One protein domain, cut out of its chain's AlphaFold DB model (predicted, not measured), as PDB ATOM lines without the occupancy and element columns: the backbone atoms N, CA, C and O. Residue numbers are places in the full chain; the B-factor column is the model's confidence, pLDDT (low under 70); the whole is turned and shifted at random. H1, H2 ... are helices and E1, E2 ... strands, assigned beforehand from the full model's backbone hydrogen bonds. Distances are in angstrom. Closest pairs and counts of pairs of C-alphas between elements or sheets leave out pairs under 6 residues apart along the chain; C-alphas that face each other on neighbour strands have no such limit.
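This is residues 3 to 105 of the 123 residues of an uncharacterized protein of Fictibacillus arsenicus (UniProt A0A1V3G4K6). A twisted sheet of three strands, E3, E2 and E4, and a separate ribbon of two strands, E1 and E5, are bridged by two short helices, H1 and H2. The loops lengthen the shape at both ends: Lys 13, in the short link between E1 and H1, and Ser 63, in the long link between H2 and E4, lie at opposite ends. The printed part has 103 residues, with named elements in the order E1, H1, E2, E3, H2, E4, E5; both sheets are antiparallel, the larger in the order E3, E2, E4. The class is mostly strand, with under half of the residues in named elements. The whole is loose, with a radius of gyration of the C-alphas of 17.0 A and spans of 55 by 27 by 19 A.

Inner strand E2, residues 24 to 32, and E3, residues 35 to 43, form a hairpin, with N 28 and O 40 2.9 A apart. E4, residues 77 to 84, is antiparallel to E2, with N 27 and O 81 2.9 A apart. H2, residues 44 to 48, is on this sheet at a height of 6.0 A, over none of its strands. E3, H2 and E4 form a split strand-helix-strand unit, two strands running the same way with E2 between them, and a right-handed crossover. H1, residues 20 to 23, only grazes the sheet and touches H2; the C-alphas of Ala 21 and Ala 45, their closest, are 5.0 A apart. H2's O i to N i+4 pair is within hydrogen-bond range; H1 is too short for one. E1, residues 3 to 10, and E5, residues 98 to 105, are antiparallel, with N 6 and O 102 2.9 A apart. E1 and E2 are apart, but the C-alphas of Thr 5 and Lys 48, the closest of E1 and H2, are 4.7 A apart.

E2 measures 25.6 A, E3 23.4 A, E4 23.3 A, E1 23.0 A and E5 22.7 A. C-alpha 3 is at (-34.153, -41.229, -0.377) and C-alpha 105 at (-34.375, -39.173, 4.093).

The C-alphas of Lys 13 and Ser 63, the two farthest apart, are 56.5 A apart. The printed part has no cut. The links H2 to E4 and E4 to E5 are long. The pLDDT is under 70 at residues 31 to 36 and 56 to 67.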
ATOM      1  N   LEU A   3     -33.248 -42.335  -0.071       94.38
ATOM      2  CA  LEU A   3     -34.153 -41.229  -0.377       94.38
ATOM      3  C   LEU A   3     -35.467 -41.780  -0.921       94.38
ATOM      4  O   LEU A   3     -35.462 -42.457  -1.941       94.38
ATOM      5  N   ASP A   4     -36.568 -41.462  -0.254       97.62
ATOM      6  CA  ASP A   4     -37.917 -41.650  -0.784       97.62
ATOM      7  C   ASP A   4     -38.406 -40.306  -1.337       97.62
ATOM      8  O   ASP A   4     -38.237 -39.261  -0.692       97.62
ATOM      9  N   THR A   5     -38.940 -40.331  -2.554       98.12
ATOM     10  CA  THR A   5     -39.369 -39.142  -3.283       98.12
ATOM     11  C   THR A   5     -40.840 -39.241  -3.619       98.12
ATOM     12  O   THR A   5     -41.268 -40.160  -4.305       98.12
ATOM     13  N   ASN A   6     -41.597 -38.222  -3.232       98.44
ATOM     14  CA  ASN A   6     -42.938 -38.002  -3.737       98.44
ATOM     15  C   ASN A   6     -43.063 -36.576  -4.280       98.44
ATOM     16  O   ASN A   6     -42.255 -35.696  -3.977       98.44
ATOM     17  N   TYR A   7     -44.074 -36.358  -5.108       98.38
ATOM     18  CA  TYR A   7     -44.408 -35.036  -5.607       98.38
ATOM     19  C   TYR A   7     -45.886 -34.943  -5.961       98.38
ATOM     20  O   TYR A   7     -46.555 -35.953  -6.216       98.38
ATOM     21  N   THR A   8     -46.358 -33.706  -6.025       98.38
ATOM     22  CA  THR A   8     -47.652 -33.340  -6.593       98.38
ATOM     23  C   THR A   8     -47.472 -32.221  -7.613       98.38
ATOM     24  O   THR A   8     -46.613 -31.348  -7.458       98.38
ATOM     25  N   VAL A   9     -48.284 -32.271  -8.668       98.06
ATOM     26  CA  VAL A   9     -48.396 -31.217  -9.680       98.06
ATOM     27  C   VAL A   9     -49.752 -30.543  -9.503       98.06
ATOM     28  O   VAL A   9     -50.786 -31.210  -9.501       98.06
ATOM     29  N   GLU A  10     -49.740 -29.226  -9.321       98.12
ATOM     30  CA  GLU A  10     -50.927 -28.378  -9.416       98.12
ATOM     31  C   GLU A  10     -51.000 -27.849 -10.848       98.12
ATOM     32  O   GLU A  10     -50.226 -26.964 -11.212       98.12
ATOM     33  N   ASP A  11     -51.913 -28.415 -11.637       97.81
ATOM     34  CA  ASP A  11     -52.237 -27.943 -12.985       97.81
ATOM     35  C   ASP A  11     -53.128 -26.697 -12.881       97.81
ATOM     36  O   ASP A  11     -54.293 -26.771 -12.469       97.81
ATOM     37  N   ALA A  12     -52.566 -25.537 -13.216       97.69
ATOM     38  CA  ALA A  12     -53.219 -24.250 -13.004       97.69
ATOM     39  C   ALA A  12     -54.383 -23.999 -13.975       97.69
ATOM     40  O   ALA A  12     -55.293 -23.225 -13.656       97.69
ATOM     41  N   LYS A  13     -54.356 -24.616 -15.159       97.38
ATOM     42  CA  LYS A  13     -55.332 -24.379 -16.235       97.38
ATOM     43  C   LYS A  13     -56.176 -25.607 -16.561       97.38
ATOM     44  O   LYS A  13     -57.129 -25.482 -17.329       97.38
ATOM     45  N   SER A  14     -55.881 -26.744 -15.932       97.25
ATOM     46  CA  SER A  14     -56.479 -28.044 -16.236       97.25
ATOM     47  C   SER A  14     -56.273 -28.455 -17.702       97.25
ATOM     48  O   SER A  14     -57.186 -29.013 -18.316       97.25
ATOM     49  N   ASP A  15     -55.114 -28.120 -18.282       97.19
ATOM     50  CA  ASP A  15     -54.762 -28.368 -19.687       97.19
ATOM     51  C   ASP A  15     -53.546 -29.292 -19.875       97.19
ATOM     52  O   ASP A  15     -53.139 -29.533 -21.016       97.19
ATOM     53  N   ASN A  16     -53.022 -29.889 -18.798       96.25
ATOM     54  CA  ASN A  16     -51.923 -30.841 -18.899       96.25
ATOM     55  C   ASN A  16     -52.338 -32.137 -19.604       96.25
ATOM     56  O   ASN A  16     -53.255 -32.855 -19.198       96.25
ATOM     57  N   THR A  17     -51.588 -32.471 -20.649       95.50
ATOM     58  CA  THR A  17     -51.676 -33.734 -21.397       95.50
ATOM     59  C   THR A  17     -50.554 -34.716 -21.043       95.50
ATOM     60  O   THR A  17     -50.625 -35.884 -21.424       95.50
ATOM     61  N   ASP A  18     -49.552 -34.256 -20.291       94.94
ATOM     62  CA  ASP A  18     -48.419 -35.028 -19.771       94.94
ATOM     63  C   ASP A  18     -48.102 -34.587 -18.326       94.94
ATOM     64  O   ASP A  18     -48.616 -33.578 -17.841       94.94
ATOM     65  N   ASP A  19     -47.275 -35.349 -17.614       96.12
ATOM     66  CA  ASP A  19     -46.826 -35.013 -16.263       96.12
ATOM     67  C   ASP A  19     -45.661 -34.016 -16.308       96.12
ATOM     68  O   ASP A  19     -44.578 -34.311 -16.822       96.12
ATOM     69  N   PHE A  20     -45.847 -32.849 -15.687       97.50
ATOM     70  CA  PHE A  20     -44.815 -31.819 -15.586       97.50
ATOM     71  C   PHE A  20     -43.498 -32.351 -14.988       97.50
ATOM     72  O   PHE A  20     -42.405 -31.954 -15.406       97.50
ATOM     73  N   ALA A  21     -43.563 -33.311 -14.058       97.94
ATOM     74  CA  ALA A  21     -42.383 -33.896 -13.424       97.94
ATOM     75  C   ALA A  21     -41.484 -34.697 -14.388       97.94
ATOM     76  O   ALA A  21     -40.306 -34.912 -14.070       97.94
ATOM     77  N   ASN A  22     -41.980 -35.083 -15.571       97.44
ATOM     78  CA  ASN A  22     -41.168 -35.695 -16.632       97.44
ATOM     79  C   ASN A  22     -40.118 -34.724 -17.192       97.44
ATOM     80  O   ASN A  22     -39.064 -35.150 -17.668       97.44
ATOM     81  N   LEU A  23     -40.366 -33.416 -17.101       97.31
ATOM     82  CA  LEU A  23     -39.488 -32.372 -17.637       97.31
ATOM     83  C   LEU A  23     -38.585 -31.751 -16.570       97.31
ATOM     84  O   LEU A  23     -37.703 -30.949 -16.883       97.31
ATOM     85  N   ILE A  24     -38.763 -32.143 -15.309       98.12
ATOM     86  CA  ILE A  24     -37.930 -31.695 -14.199       98.12
ATOM     87  C   ILE A  24     -36.797 -32.690 -14.000       98.12
ATOM     88  O   ILE A  24     -36.942 -33.729 -13.361       98.12
ATOM     89  N   LYS A  25     -35.624 -32.363 -14.530       98.12
ATOM     90  CA  LYS A  25     -34.404 -33.125 -14.289       98.12
ATOM     91  C   LYS A  25     -33.844 -32.809 -12.909       98.12
ATOM     92  O   LYS A  25     -33.622 -31.648 -12.568       98.12
ATOM     93  N   VAL A  26     -33.548 -33.858 -12.154       97.69
ATOM     94  CA  VAL A  26     -32.940 -33.803 -10.827       97.69
ATOM     95  C   VAL A  26     -31.528 -34.368 -10.907       97.69
ATOM     96  O   VAL A  26     -31.312 -35.498 -11.352       97.69
ATOM     97  N   THR A  27     -30.548 -33.576 -10.475       95.12
ATOM     98  CA  THR A  27     -29.170 -34.035 -10.270       95.12
ATOM     99  C   THR A  27     -28.797 -33.858  -8.804       95.12
ATOM    100  O   THR A  27     -28.764 -32.729  -8.315       95.12
ATOM    101  N   ILE A  28     -28.516 -34.962  -8.110       91.38
ATOM    102  CA  ILE A  28     -28.069 -34.968  -6.711       91.38
ATOM    103  C   ILE A  28     -26.580 -35.283  -6.697       91.38
ATOM    104  O   ILE A  28     -26.139 -36.257  -7.310       91.38
ATOM    105  N   MET A  29     -25.812 -34.453  -6.003       86.50
ATOM    106  CA  MET A  29     -24.363 -34.556  -5.903       86.50
ATOM    107  C   MET A  29     -23.924 -34.510  -4.442       86.50
ATOM    108  O   MET A  29     -24.505 -33.776  -3.641       86.50
ATOM    109  N   TYR A  30     -22.860 -35.237  -4.116       78.69
ATOM    110  CA  TYR A  30     -22.164 -35.126  -2.834       78.69
ATOM    111  C   TYR A  30     -20.824 -34.429  -3.017       78.69
ATOM    112  O   TYR A  30     -20.171 -34.612  -4.041       78.69
ATOM    113  N   ASN A  31     -20.425 -33.630  -2.027       64.81
ATOM    114  CA  ASN A  31     -19.060 -33.125  -1.934       64.81
ATOM    115  C   ASN A  31     -18.269 -34.017  -0.981       64.81
ATOM    116  O   ASN A  31     -18.406 -33.860   0.225       64.81
ATOM    117  N   THR A  32     -17.470 -34.934  -1.524       64.06
ATOM    118  CA  THR A  32     -16.551 -35.772  -0.754       64.06
ATOM    119  C   THR A  32     -15.188 -35.101  -0.732       64.06
ATOM    120  O   THR A  32     -14.460 -35.093  -1.721       64.06
ATOM    121  N   SER A  33     -14.857 -34.497   0.410       54.88
ATOM    122  CA  SER A  33     -13.531 -33.986   0.800       54.88
ATOM    123  C   SER A  33     -12.844 -32.946  -0.106       54.88
ATOM    124  O   SER A  33     -11.961 -32.288   0.426       54.88
ATOM    125  N   ASN A  34     -13.204 -32.800  -1.394       49.50
ATOM    126  CA  ASN A  34     -12.778 -31.824  -2.418       49.50
ATOM    127  C   ASN A  34     -13.407 -32.069  -3.824       49.50
ATOM    128  O   ASN A  34     -13.174 -31.257  -4.722       49.50
ATOM    129  N   ALA A  35     -14.165 -33.153  -4.061       56.97
ATOM    130  CA  ALA A  35     -14.772 -33.468  -5.363       56.97
ATOM    131  C   ALA A  35     -16.306 -33.530  -5.288       56.97
ATOM    132  O   ALA A  35     -16.870 -34.013  -4.309       56.97
ATOM    133  N   THR A  36     -16.981 -33.043  -6.334       67.31
ATOM    134  CA  THR A  36     -18.444 -33.117  -6.461       67.31
ATOM    135  C   THR A  36     -18.817 -34.263  -7.391       67.31
ATOM    136  O   THR A  36     -18.521 -34.204  -8.585       67.31
ATOM    137  N   VAL A  37     -19.493 -35.282  -6.863       71.00
ATOM    138  CA  VAL A  37     -19.797 -36.519  -7.598       71.00
ATOM    139  C   VAL A  37     -21.314 -36.675  -7.708       71.00
ATOM    140  O   VAL A  37     -21.997 -36.671  -6.679       71.00
ATOM    141  N   PRO A  38     -21.883 -36.759  -8.927       79.06
ATOM    142  CA  PRO A  38     -23.310 -36.989  -9.099       79.06
ATOM    143  C   PRO A  38     -23.663 -38.435  -8.744       79.06
ATOM    144  O   PRO A  38     -23.187 -39.369  -9.381       79.06
ATOM    145  N   VAL A  39     -24.542 -38.604  -7.757       84.12
ATOM    146  CA  VAL A  39     -25.041 -39.913  -7.296       84.12
ATOM    147  C   VAL A  39     -26.412 -40.249  -7.878       84.12
ATOM    148  O   VAL A  39     -26.786 -41.413  -7.978       84.12
ATOM    149  N   VAL A  40     -27.164 -39.230  -8.300       90.88
ATOM    150  CA  VAL A  40     -28.452 -39.381  -8.982       90.88
ATOM    151  C   VAL A  40     -28.511 -38.375 -10.122       90.88
ATOM    152  O   VAL A  40     -28.199 -37.198  -9.937       90.88
ATOM    153  N   LYS A  41     -28.931 -38.830 -11.303       94.62
ATOM    154  CA  LYS A  41     -29.189 -37.983 -12.472       94.62
ATOM    155  C   LYS A  41     -30.342 -38.572 -13.278       94.62
ATOM    156  O   LYS A  41     -30.138 -39.473 -14.084       94.62
ATOM    157  N   THR A  42     -31.545 -38.072 -13.033       97.31
ATOM    158  CA  THR A  42     -32.800 -38.624 -13.569       97.31
ATOM    159  C   THR A  42     -33.866 -37.523 -13.664       97.31
ATOM    160  O   THR A  42     -33.579 -36.371 -13.342       97.31
ATOM    161  N   THR A  43     -35.077 -37.829 -14.125       98.19
ATOM    162  CA  THR A  43     -36.242 -36.928 -13.986       98.19
ATOM    163  C   THR A  43     -36.895 -37.099 -12.614       98.19
ATOM    164  O   THR A  43     -36.730 -38.142 -11.980       98.19
ATOM    165  N   LEU A  44     -37.641 -36.104 -12.130       98.25
ATOM    166  CA  LEU A  44     -38.346 -36.199 -10.852       98.25
ATOM    167  C   LEU A  44     -39.403 -37.312 -10.879       98.25
ATOM    168  O   LEU A  44     -39.506 -38.062  -9.909       98.25
ATOM    169  N   ALA A  45     -40.106 -37.466 -12.005       98.12
ATOM    170  CA  ALA A  45     -41.037 -38.570 -12.228       98.12
ATOM    171  C   ALA A  45     -40.358 -39.935 -12.037       98.12
ATOM    172  O   ALA A  45     -40.813 -40.766 -11.257       98.12
ATOM    173  N   GLN A  46     -39.197 -40.145 -12.662       98.25
ATOM    174  CA  GLN A  46     -38.436 -41.388 -12.496       98.25
ATOM    175  C   GLN A  46     -37.811 -41.535 -11.105       98.25
ATOM    176  O   GLN A  46     -37.630 -42.658 -10.644       98.25
ATOM    177  N   LEU A  47     -37.446 -40.432 -10.444       97.88
ATOM    178  CA  LEU A  47     -36.884 -40.466  -9.095       97.88
ATOM    179  C   LEU A  47     -37.906 -40.973  -8.071       97.88
ATOM    180  O   LEU A  47     -37.516 -41.682  -7.152       97.88
ATOM    181  N   LYS A  48     -39.193 -40.649  -8.245       97.69
ATOM    182  CA  LYS A  48     -40.294 -41.154  -7.406       97.69
ATOM    183  C   LYS A  48     -40.431 -42.679  -7.443       97.69
ATOM    184  O   LYS A  48     -40.759 -43.288  -6.434       97.69
ATOM    185  N   GLU A  49     -40.120 -43.299  -8.577       97.81
ATOM    186  CA  GLU A  49     -40.136 -44.762  -8.738       97.81
ATOM    187  C   GLU A  49     -38.856 -45.441  -8.212       97.81
ATOM    188  O   GLU A  49     -38.696 -46.661  -8.296       97.81
ATOM    189  N   GLN A  50     -37.909 -44.659  -7.690       95.19
ATOM    190  CA  GLN A  50     -36.623 -45.129  -7.192       95.19
ATOM    191  C   GLN A  50     -36.489 -44.856  -5.695       95.19
ATOM    192  O   GLN A  50     -37.064 -43.923  -5.146       95.19
ATOM    193  N   ILE A  51     -35.643 -45.648  -5.038       93.69
ATOM    194  CA  ILE A  51     -35.216 -45.395  -3.657       93.69
ATOM    195  C   ILE A  51     -33.682 -45.389  -3.638       93.69
ATOM    196  O   ILE A  51     -33.061 -46.364  -3.197       93.69
ATOM    197  N   PRO A  52     -33.030 -44.353  -4.205       90.94
ATOM    198  CA  PRO A  52     -31.583 -44.357  -4.348       90.94
ATOM    199  C   PRO A  52     -30.896 -44.296  -2.982       90.94
ATOM    200  O   PRO A  52     -31.334 -43.599  -2.060       90.94
ATOM    201  N   HIS A  53     -29.776 -45.008  -2.865       87.25
ATOM    202  CA  HIS A  53     -28.902 -44.903  -1.707       87.25
ATOM    203  C   HIS A  53     -27.874 -43.792  -1.933       87.25
ATOM    204  O   HIS A  53     -26.874 -43.967  -2.619       87.25
ATOM    205  N   LEU A  54     -28.130 -42.636  -1.329       83.19
ATOM    206  CA  LEU A  54     -27.405 -41.392  -1.580       83.19
ATOM    207  C   LEU A  54     -25.972 -41.360  -1.037       83.19
ATOM    208  O   LEU A  54     -25.182 -40.531  -1.465       83.19
ATOM    209  N   THR A  55     -25.640 -42.230  -0.083       75.75
ATOM    210  CA  THR A  55     -24.331 -42.232   0.596       75.75
ATOM    211  C   THR A  55     -23.472 -43.439   0.238       75.75
ATOM    212  O   THR A  55     -22.514 -43.689   0.962       75.75
ATOM    213  N   VAL A  56     -23.818 -44.195  -0.820       69.75
ATOM    214  CA  VAL A  56     -22.874 -45.197  -1.339       69.75
ATOM    215  C   VAL A  56     -21.740 -44.424  -1.979       69.75
ATOM    216  O   VAL A  56     -21.896 -43.859  -3.058       69.75
ATOM    217  N   ILE A  57     -20.621 -44.359  -1.274       61.75
ATOM    218  CA  ILE A  57     -19.383 -43.800  -1.790       61.75
ATOM    219  C   ILE A  57     -18.501 -45.004  -2.084       61.75
ATOM    220  O   ILE A  57     -17.813 -45.495  -1.199       61.75
ATOM    221  N   ASP A  58     -18.545 -45.501  -3.318       53.78
ATOM    222  CA  ASP A  58     -17.581 -46.503  -3.788       53.78
ATOM    223  C   ASP A  58     -16.408 -45.786  -4.473       53.78
ATOM    224  O   ASP A  58     -16.081 -46.008  -5.637       53.78
ATOM    225  N   GLU A  59     -15.833 -44.815  -3.758       55.53
ATOM    226  CA  GLU A  59     -14.724 -44.002  -4.249       55.53
ATOM    227  C   GLU A  59     -13.439 -44.338  -3.501       55.53
ATOM    228  O   GLU A  59     -13.358 -44.305  -2.268       55.53
ATOM    229  N   PHE A  60     -12.402 -44.628  -4.280       54.94
ATOM    230  CA  PHE A  60     -11.040 -44.697  -3.780       54.94
ATOM    231  C   PHE A  60     -10.493 -43.281  -3.600       54.94
ATOM    232  O   PHE A  60     -10.379 -42.521  -4.561       54.94
ATOM    233  N   VAL A  61     -10.082 -42.943  -2.377       55.50
ATOM    234  CA  VAL A  61      -9.265 -41.753  -2.112       55.50
ATOM    235  C   VAL A  61      -7.809 -42.211  -2.051       55.50
ATOM    236  O   VAL A  61      -7.330 -42.721  -1.038       55.50
ATOM    237  N   GLY A  62      -7.098 -42.091  -3.174       64.62
ATOM    238  CA  GLY A  62      -5.747 -42.641  -3.312       64.62
ATOM    239  C   GLY A  62      -5.764 -44.171  -3.398       64.62
ATOM    240  O   GLY A  62      -6.256 -44.718  -4.378       64.62
ATOM    241  N   SER A  63      -5.211 -44.859  -2.393       60.66
ATOM    242  CA  SER A  63      -5.218 -46.334  -2.295       60.66
ATOM    243  C   SER A  63      -6.228 -46.879  -1.278       60.66
ATOM    244  O   SER A  63      -6.353 -48.093  -1.127       60.66
ATOM    245  N   THR A  64      -6.966 -45.997  -0.598       56.31
ATOM    246  CA  THR A  64      -7.894 -46.371   0.471       56.31
ATOM    247  C   THR A  64      -9.326 -46.319  -0.045       56.31
ATOM    248  O   THR A  64      -9.770 -45.284  -0.547       56.31
ATOM    249  N   GLN A  65     -10.054 -47.429   0.089       62.12
ATOM    250  CA  GLN A  65     -11.497 -47.457  -0.142       62.12
ATOM    251  C   GLN A  65     -12.182 -46.776   1.043       62.12
ATOM    252  O   GLN A  65     -11.976 -47.178   2.194       62.12
ATOM    253  N   ARG A  66     -12.964 -45.722   0.787       64.69
ATOM    254  CA  ARG A  66     -13.779 -45.125   1.848       64.69
ATOM    255  C   ARG A  66     -14.928 -46.096   2.169       64.69
ATOM    256  O   ARG A  66     -15.520 -46.633   1.236       64.69
ATOM    257  N   PRO A  67     -15.231 -46.361   3.450       63.84
ATOM    258  CA  PRO A  67     -16.380 -47.189   3.798       63.84
ATOM    259  C   PRO A  67     -17.684 -46.541   3.312       63.84
ATOM    260  O   PRO A  67     -17.804 -45.316   3.310       63.84
ATOM    261  N   ASP A  68     -18.658 -47.373   2.934       71.31
ATOM    262  CA  ASP A  68     -20.016 -46.927   2.605       71.31
ATOM    263  C   ASP A  68     -20.629 -46.167   3.795       71.31
ATOM    264  O   ASP A  68     -20.549 -46.602   4.948       71.31
ATOM    265  N   GLY A  69     -21.257 -45.026   3.512       75.25
ATOM    266  CA  GLY A  69     -21.889 -44.175   4.509       75.25
ATOM    267  C   GLY A  69     -21.036 -42.998   4.983       75.25
ATOM    268  O   GLY A  69     -19.997 -42.654   4.426       75.25
ATOM    269  N   ILE A  70     -21.547 -42.322   6.010       78.25
ATOM    270  CA  ILE A  70     -20.903 -41.163   6.635       78.25
ATOM    271  C   ILE A  70     -20.341 -41.629   7.984       78.25
ATOM    272  O   ILE A  70     -21.118 -42.160   8.786       78.25
ATOM    273  N   PRO A  71     -19.035 -41.449   8.256       78.12
ATOM    274  CA  PRO A  71     -18.442 -41.837   9.531       78.12
ATOM    275  C   PRO A  71     -19.122 -41.166  10.739       78.12
ATOM    276  O   PRO A  71     -19.624 -40.041  10.625       78.12
ATOM    277  N   PRO A  72     -19.123 -41.809  11.922       78.62
ATOM    278  CA  PRO A  72     -19.647 -41.200  13.141       78.62
ATOM    279  C   PRO A  72     -18.992 -39.846  13.433       78.62
ATOM    280  O   PRO A  72     -17.772 -39.719  13.440       78.62
ATOM    281  N   GLY A  73     -19.813 -38.827  13.687       79.56
ATOM    282  CA  GLY A  73     -19.344 -37.465  13.967       79.56
ATOM    283  C   GLY A  73     -19.009 -36.628  12.727       79.56
ATOM    284  O   GLY A  73     -18.874 -35.409  12.854       79.56
ATOM    285  N   GLU A  74     -18.952 -37.228  11.537       80.19
ATOM    286  CA  GLU A  74     -18.738 -36.502  10.285       80.19
ATOM    287  C   GLU A  74     -20.046 -36.023   9.645       80.19
ATOM    288  O   GLU A  74     -21.154 -36.445   9.987       80.19
ATOM    289  N   LYS A  75     -19.915 -35.072   8.716       78.50
ATOM    290  CA  LYS A  75     -21.022 -34.497   7.950       78.50
ATOM    291  C   LYS A  75     -20.577 -34.287   6.518       78.50
ATOM    292  O   LYS A  75     -19.484 -33.785   6.285       78.50
ATOM    293  N   GLU A  76     -21.482 -34.562   5.590       78.81
ATOM    294  CA  GLU A  76     -21.271 -34.312   4.170       78.81
ATOM    295  C   GLU A  76     -22.288 -33.306   3.638       78.81
ATOM    296  O   GLU A  76     -23.413 -33.207   4.140       78.81
ATOM    297  N   LYS A  77     -21.893 -32.539   2.617       83.56
ATOM    298  CA  LYS A  77     -22.793 -31.606   1.931       83.56
ATOM    299  C   LYS A  77     -23.388 -32.272   0.699       83.56
ATOM    300  O   LYS A  77     -22.656 -32.748  -0.166       83.56
ATOM    301  N   MET A  78     -24.711 -32.221   0.607       85.56
ATOM    302  CA  MET A  78     -25.465 -32.625  -0.572       85.56
ATOM    303  C   MET A  78     -25.896 -31.380  -1.350       85.56
ATOM    304  O   MET A  78     -26.431 -30.431  -0.774       85.56
ATOM    305  N   PHE A  79     -25.672 -31.402  -2.658       88.62
ATOM    306  CA  PHE A  79     -26.111 -30.379  -3.598       88.62
ATOM    307  C   PHE A  79     -27.150 -30.970  -4.534       88.62
ATOM    308  O   PHE A  79     -27.017 -32.102  -4.998       88.62
ATOM    309  N   VAL A  80     -28.180 -30.188  -4.823       92.75
ATOM    310  CA  VAL A  80     -29.302 -30.615  -5.651       92.75
ATOM    311  C   VAL A  80     -29.533 -29.553  -6.704       92.75
ATOM    312  O   VAL A  80     -29.661 -28.372  -6.384       92.75
ATOM    313  N   LEU A  81     -29.588 -29.985  -7.956       95.44
ATOM    314  CA  LEU A  81     -29.961 -29.150  -9.082       95.44
ATOM    315  C   LEU A  81     -31.275 -29.662  -9.662       95.44
ATOM    316  O   LEU A  81     -31.339 -30.793 -10.147       95.44
ATOM    317  N   PHE A  82     -32.286 -28.800  -9.638       96.88
ATOM    318  CA  PHE A  82     -33.496 -28.957 -10.432       96.88
ATOM    319  C   PHE A  82     -33.336 -28.166 -11.727       96.88
ATOM    320  O   PHE A  82     -32.939 -27.001 -11.707       96.88
ATOM    321  N   GLN A  83     -33.641 -28.800 -12.852       97.62
ATOM    322  CA  GLN A  83     -33.633 -28.177 -14.166       97.62
ATOM    323  C   GLN A  83     -34.944 -28.506 -14.871       97.62
ATOM    324  O   GLN A  83     -35.224 -29.676 -15.113       97.62
ATOM    325  N   PHE A  84     -35.711 -27.484 -15.245       97.00
ATOM    326  CA  PHE A  84     -36.787 -27.646 -16.216       97.00
ATOM    327  C   PHE A  84     -36.160 -27.726 -17.616       97.00
ATOM    328  O   PHE A  84     -35.449 -26.809 -18.032       97.00
ATOM    329  N   VAL A  85     -36.308 -28.872 -18.277       96.31
ATOM    330  CA  VAL A  85     -35.656 -29.179 -19.553       96.31
ATOM    331  C   VAL A  85     -36.563 -28.776 -20.710       96.31
ATOM    332  O   VAL A  85     -37.687 -29.260 -20.803       96.31
ATOM    333  N   ASP A  86     -36.037 -27.954 -21.615       94.19
ATOM    334  CA  ASP A  86     -36.628 -27.729 -22.935       94.19
ATOM    335  C   ASP A  86     -36.513 -29.025 -23.755       94.19
ATOM    336  O   ASP A  86     -35.407 -29.509 -24.023       94.19
ATOM    337  N   ASN A  87     -37.656 -29.625 -24.085       90.38
ATOM    338  CA  ASN A  87     -37.738 -30.857 -24.867       90.38
ATOM    339  C   ASN A  87     -37.958 -30.601 -26.367       90.38
ATOM    340  O   ASN A  87     -38.214 -31.555 -27.095       90.38
ATOM    341  N   THR A  88     -37.835 -29.353 -26.829       91.44
ATOM    342  CA  THR A  88     -38.073 -28.885 -28.205       91.44
ATOM    343  C   THR A  88     -39.527 -28.945 -28.690       91.44
ATOM    344  O   THR A  88     -39.797 -28.578 -29.832       91.44
ATOM    345  N   GLU A  89     -40.458 -29.351 -27.824       90.62
ATOM    346  CA  GLU A  89     -41.902 -29.405 -28.079       90.62
ATOM    347  C   GLU A  89     -42.631 -28.220 -27.418       90.62
ATOM    348  O   GLU A  89     -42.040 -27.426 -26.682       90.62
ATOM    349  N   ASP A  90     -43.939 -28.092 -27.659       92.31
ATOM    350  CA  ASP A  90     -44.771 -27.104 -26.967       92.31
ATOM    351  C   ASP A  90     -44.962 -27.479 -25.481       92.31
ATOM    352  O   ASP A  90     -45.617 -28.465 -25.130       92.31
ATOM    353  N   GLN A  91     -44.386 -26.660 -24.600       95.75
ATOM    354  CA  GLN A  91     -44.456 -26.800 -23.145       95.75
ATOM    355  C   GLN A  91     -45.377 -25.750 -22.488       95.75
ATOM    356  O   GLN A  91     -45.391 -25.635 -21.262       95.75
ATOM    357  N   TYR A  92     -46.163 -24.983 -23.263       95.25
ATOM    358  CA  TYR A  92     -47.050 -23.930 -22.744       95.25
ATOM    359  C   TYR A  92     -48.178 -24.452 -21.849       95.25
ATOM    360  O   TYR A  92     -48.703 -23.669 -21.050       95.25
ATOM    361  N   GLN A  93     -48.527 -25.738 -21.956       95.88
ATOM    362  CA  GLN A  93     -49.473 -26.398 -21.047       95.88
ATOM    363  C   GLN A  93     -49.033 -26.238 -19.578       95.88
ATOM    364  O   GLN A  93     -49.805 -25.782 -18.751       95.88
ATOM    365  N   PHE A  94     -47.732 -26.352 -19.286       97.12
ATOM    366  CA  PHE A  94     -47.206 -26.225 -17.918       97.12
ATOM    367  C   PHE A  94     -47.097 -24.772 -17.409       97.12
ATOM    368  O   PHE A  94     -46.559 -24.500 -16.331       97.12
ATOM    369  N   GLN A  95     -47.538 -23.780 -18.191       96.38
ATOM    370  CA  GLN A  95     -47.420 -22.371 -17.820       96.38
ATOM    371  C   GLN A  95     -48.362 -22.025 -16.663       96.38
ATOM    372  O   GLN A  95     -49.562 -21.832 -16.856       96.38
ATOM    373  N   GLY A  96     -47.765 -21.765 -15.499       97.25
ATOM    374  CA  GLY A  96     -48.478 -21.405 -14.270       97.25
ATOM    375  C   GLY A  96     -48.593 -22.559 -13.279       97.25
ATOM    376  O   GLY A  96     -48.956 -22.311 -12.128       97.25
ATOM    377  N   ASP A  97     -48.225 -23.768 -13.700       98.12
ATOM    378  CA  ASP A  97     -48.232 -24.951 -12.857       98.12
ATOM    379  C   ASP A  97     -47.241 -24.853 -11.710       98.12
ATOM    380  O   ASP A  97     -46.224 -24.147 -11.763       98.12
ATOM    381  N   LYS A  98     -47.535 -25.610 -10.654       97.81
ATOM    382  CA  LYS A  98     -46.669 -25.711  -9.482       97.81
ATOM    383  C   LYS A  98     -46.308 -27.154  -9.214       97.81
ATOM    384  O   LYS A  98     -47.117 -28.062  -9.374       97.81
ATOM    385  N   LEU A  99     -45.087 -27.332  -8.734       97.25
ATOM    386  CA  LEU A  99     -44.563 -28.612  -8.304       97.25
ATOM    387  C   LEU A  99     -44.241 -28.528  -6.815       97.25
ATOM    388  O   LEU A  99     -43.453 -27.674  -6.398       97.25
ATOM    389  N   GLN A 100     -44.825 -29.420  -6.025       98.19
ATOM    390  CA  GLN A 100     -44.420 -29.637  -4.641       98.19
ATOM    391  C   GLN A 100     -43.650 -30.952  -4.566       98.19
ATOM    392  O   GLN A 100     -44.131 -31.978  -5.037       98.19
ATOM    393  N   VAL A 101     -42.449 -30.910  -3.989       98.00
ATOM    394  CA  VAL A 101     -41.571 -32.075  -3.835       98.00
ATOM    395  C   VAL A 101     -41.438 -32.408  -2.360       98.00
ATOM    396  O   VAL A 101     -41.023 -31.563  -1.568       98.00
ATOM    397  N   ASP A 102     -41.743 -33.654  -2.018       98.12
ATOM    398  CA  ASP A 102     -41.671 -34.187  -0.666       98.12
ATOM    399  C   ASP A 102     -40.599 -35.279  -0.618       98.12
ATOM    400  O   ASP A 102     -40.720 -36.339  -1.236       98.12
ATOM    401  N   TRP A 103     -39.518 -35.006   0.110       97.38
ATOM    402  CA  TRP A 103     -38.375 -35.905   0.244       97.38
ATOM    403  C   TRP A 103     -38.238 -36.422   1.665       97.38
ATOM    404  O   TRP A 103     -38.089 -35.647   2.611       97.38
ATOM    405  N   THR A 104     -38.213 -37.748   1.800       97.06
ATOM    406  CA  THR A 104     -37.966 -38.418   3.077       97.06
ATOM    407  C   THR A 104     -36.599 -39.086   3.050       97.06
ATOM    408  O   THR A 104     -36.346 -40.025   2.294       97.06
ATOM    409  N   PHE A 105     -35.706 -38.605   3.912       91.94
ATOM    410  CA  PHE A 105     -34.375 -39.173   4.093       91.94
ATOM    411  C   PHE A 105     -34.417 -40.240   5.184       91.94
ATOM    412  O   PHE A 105     -34.659 -39.939   6.351       91.94
TER     413      PHE A 105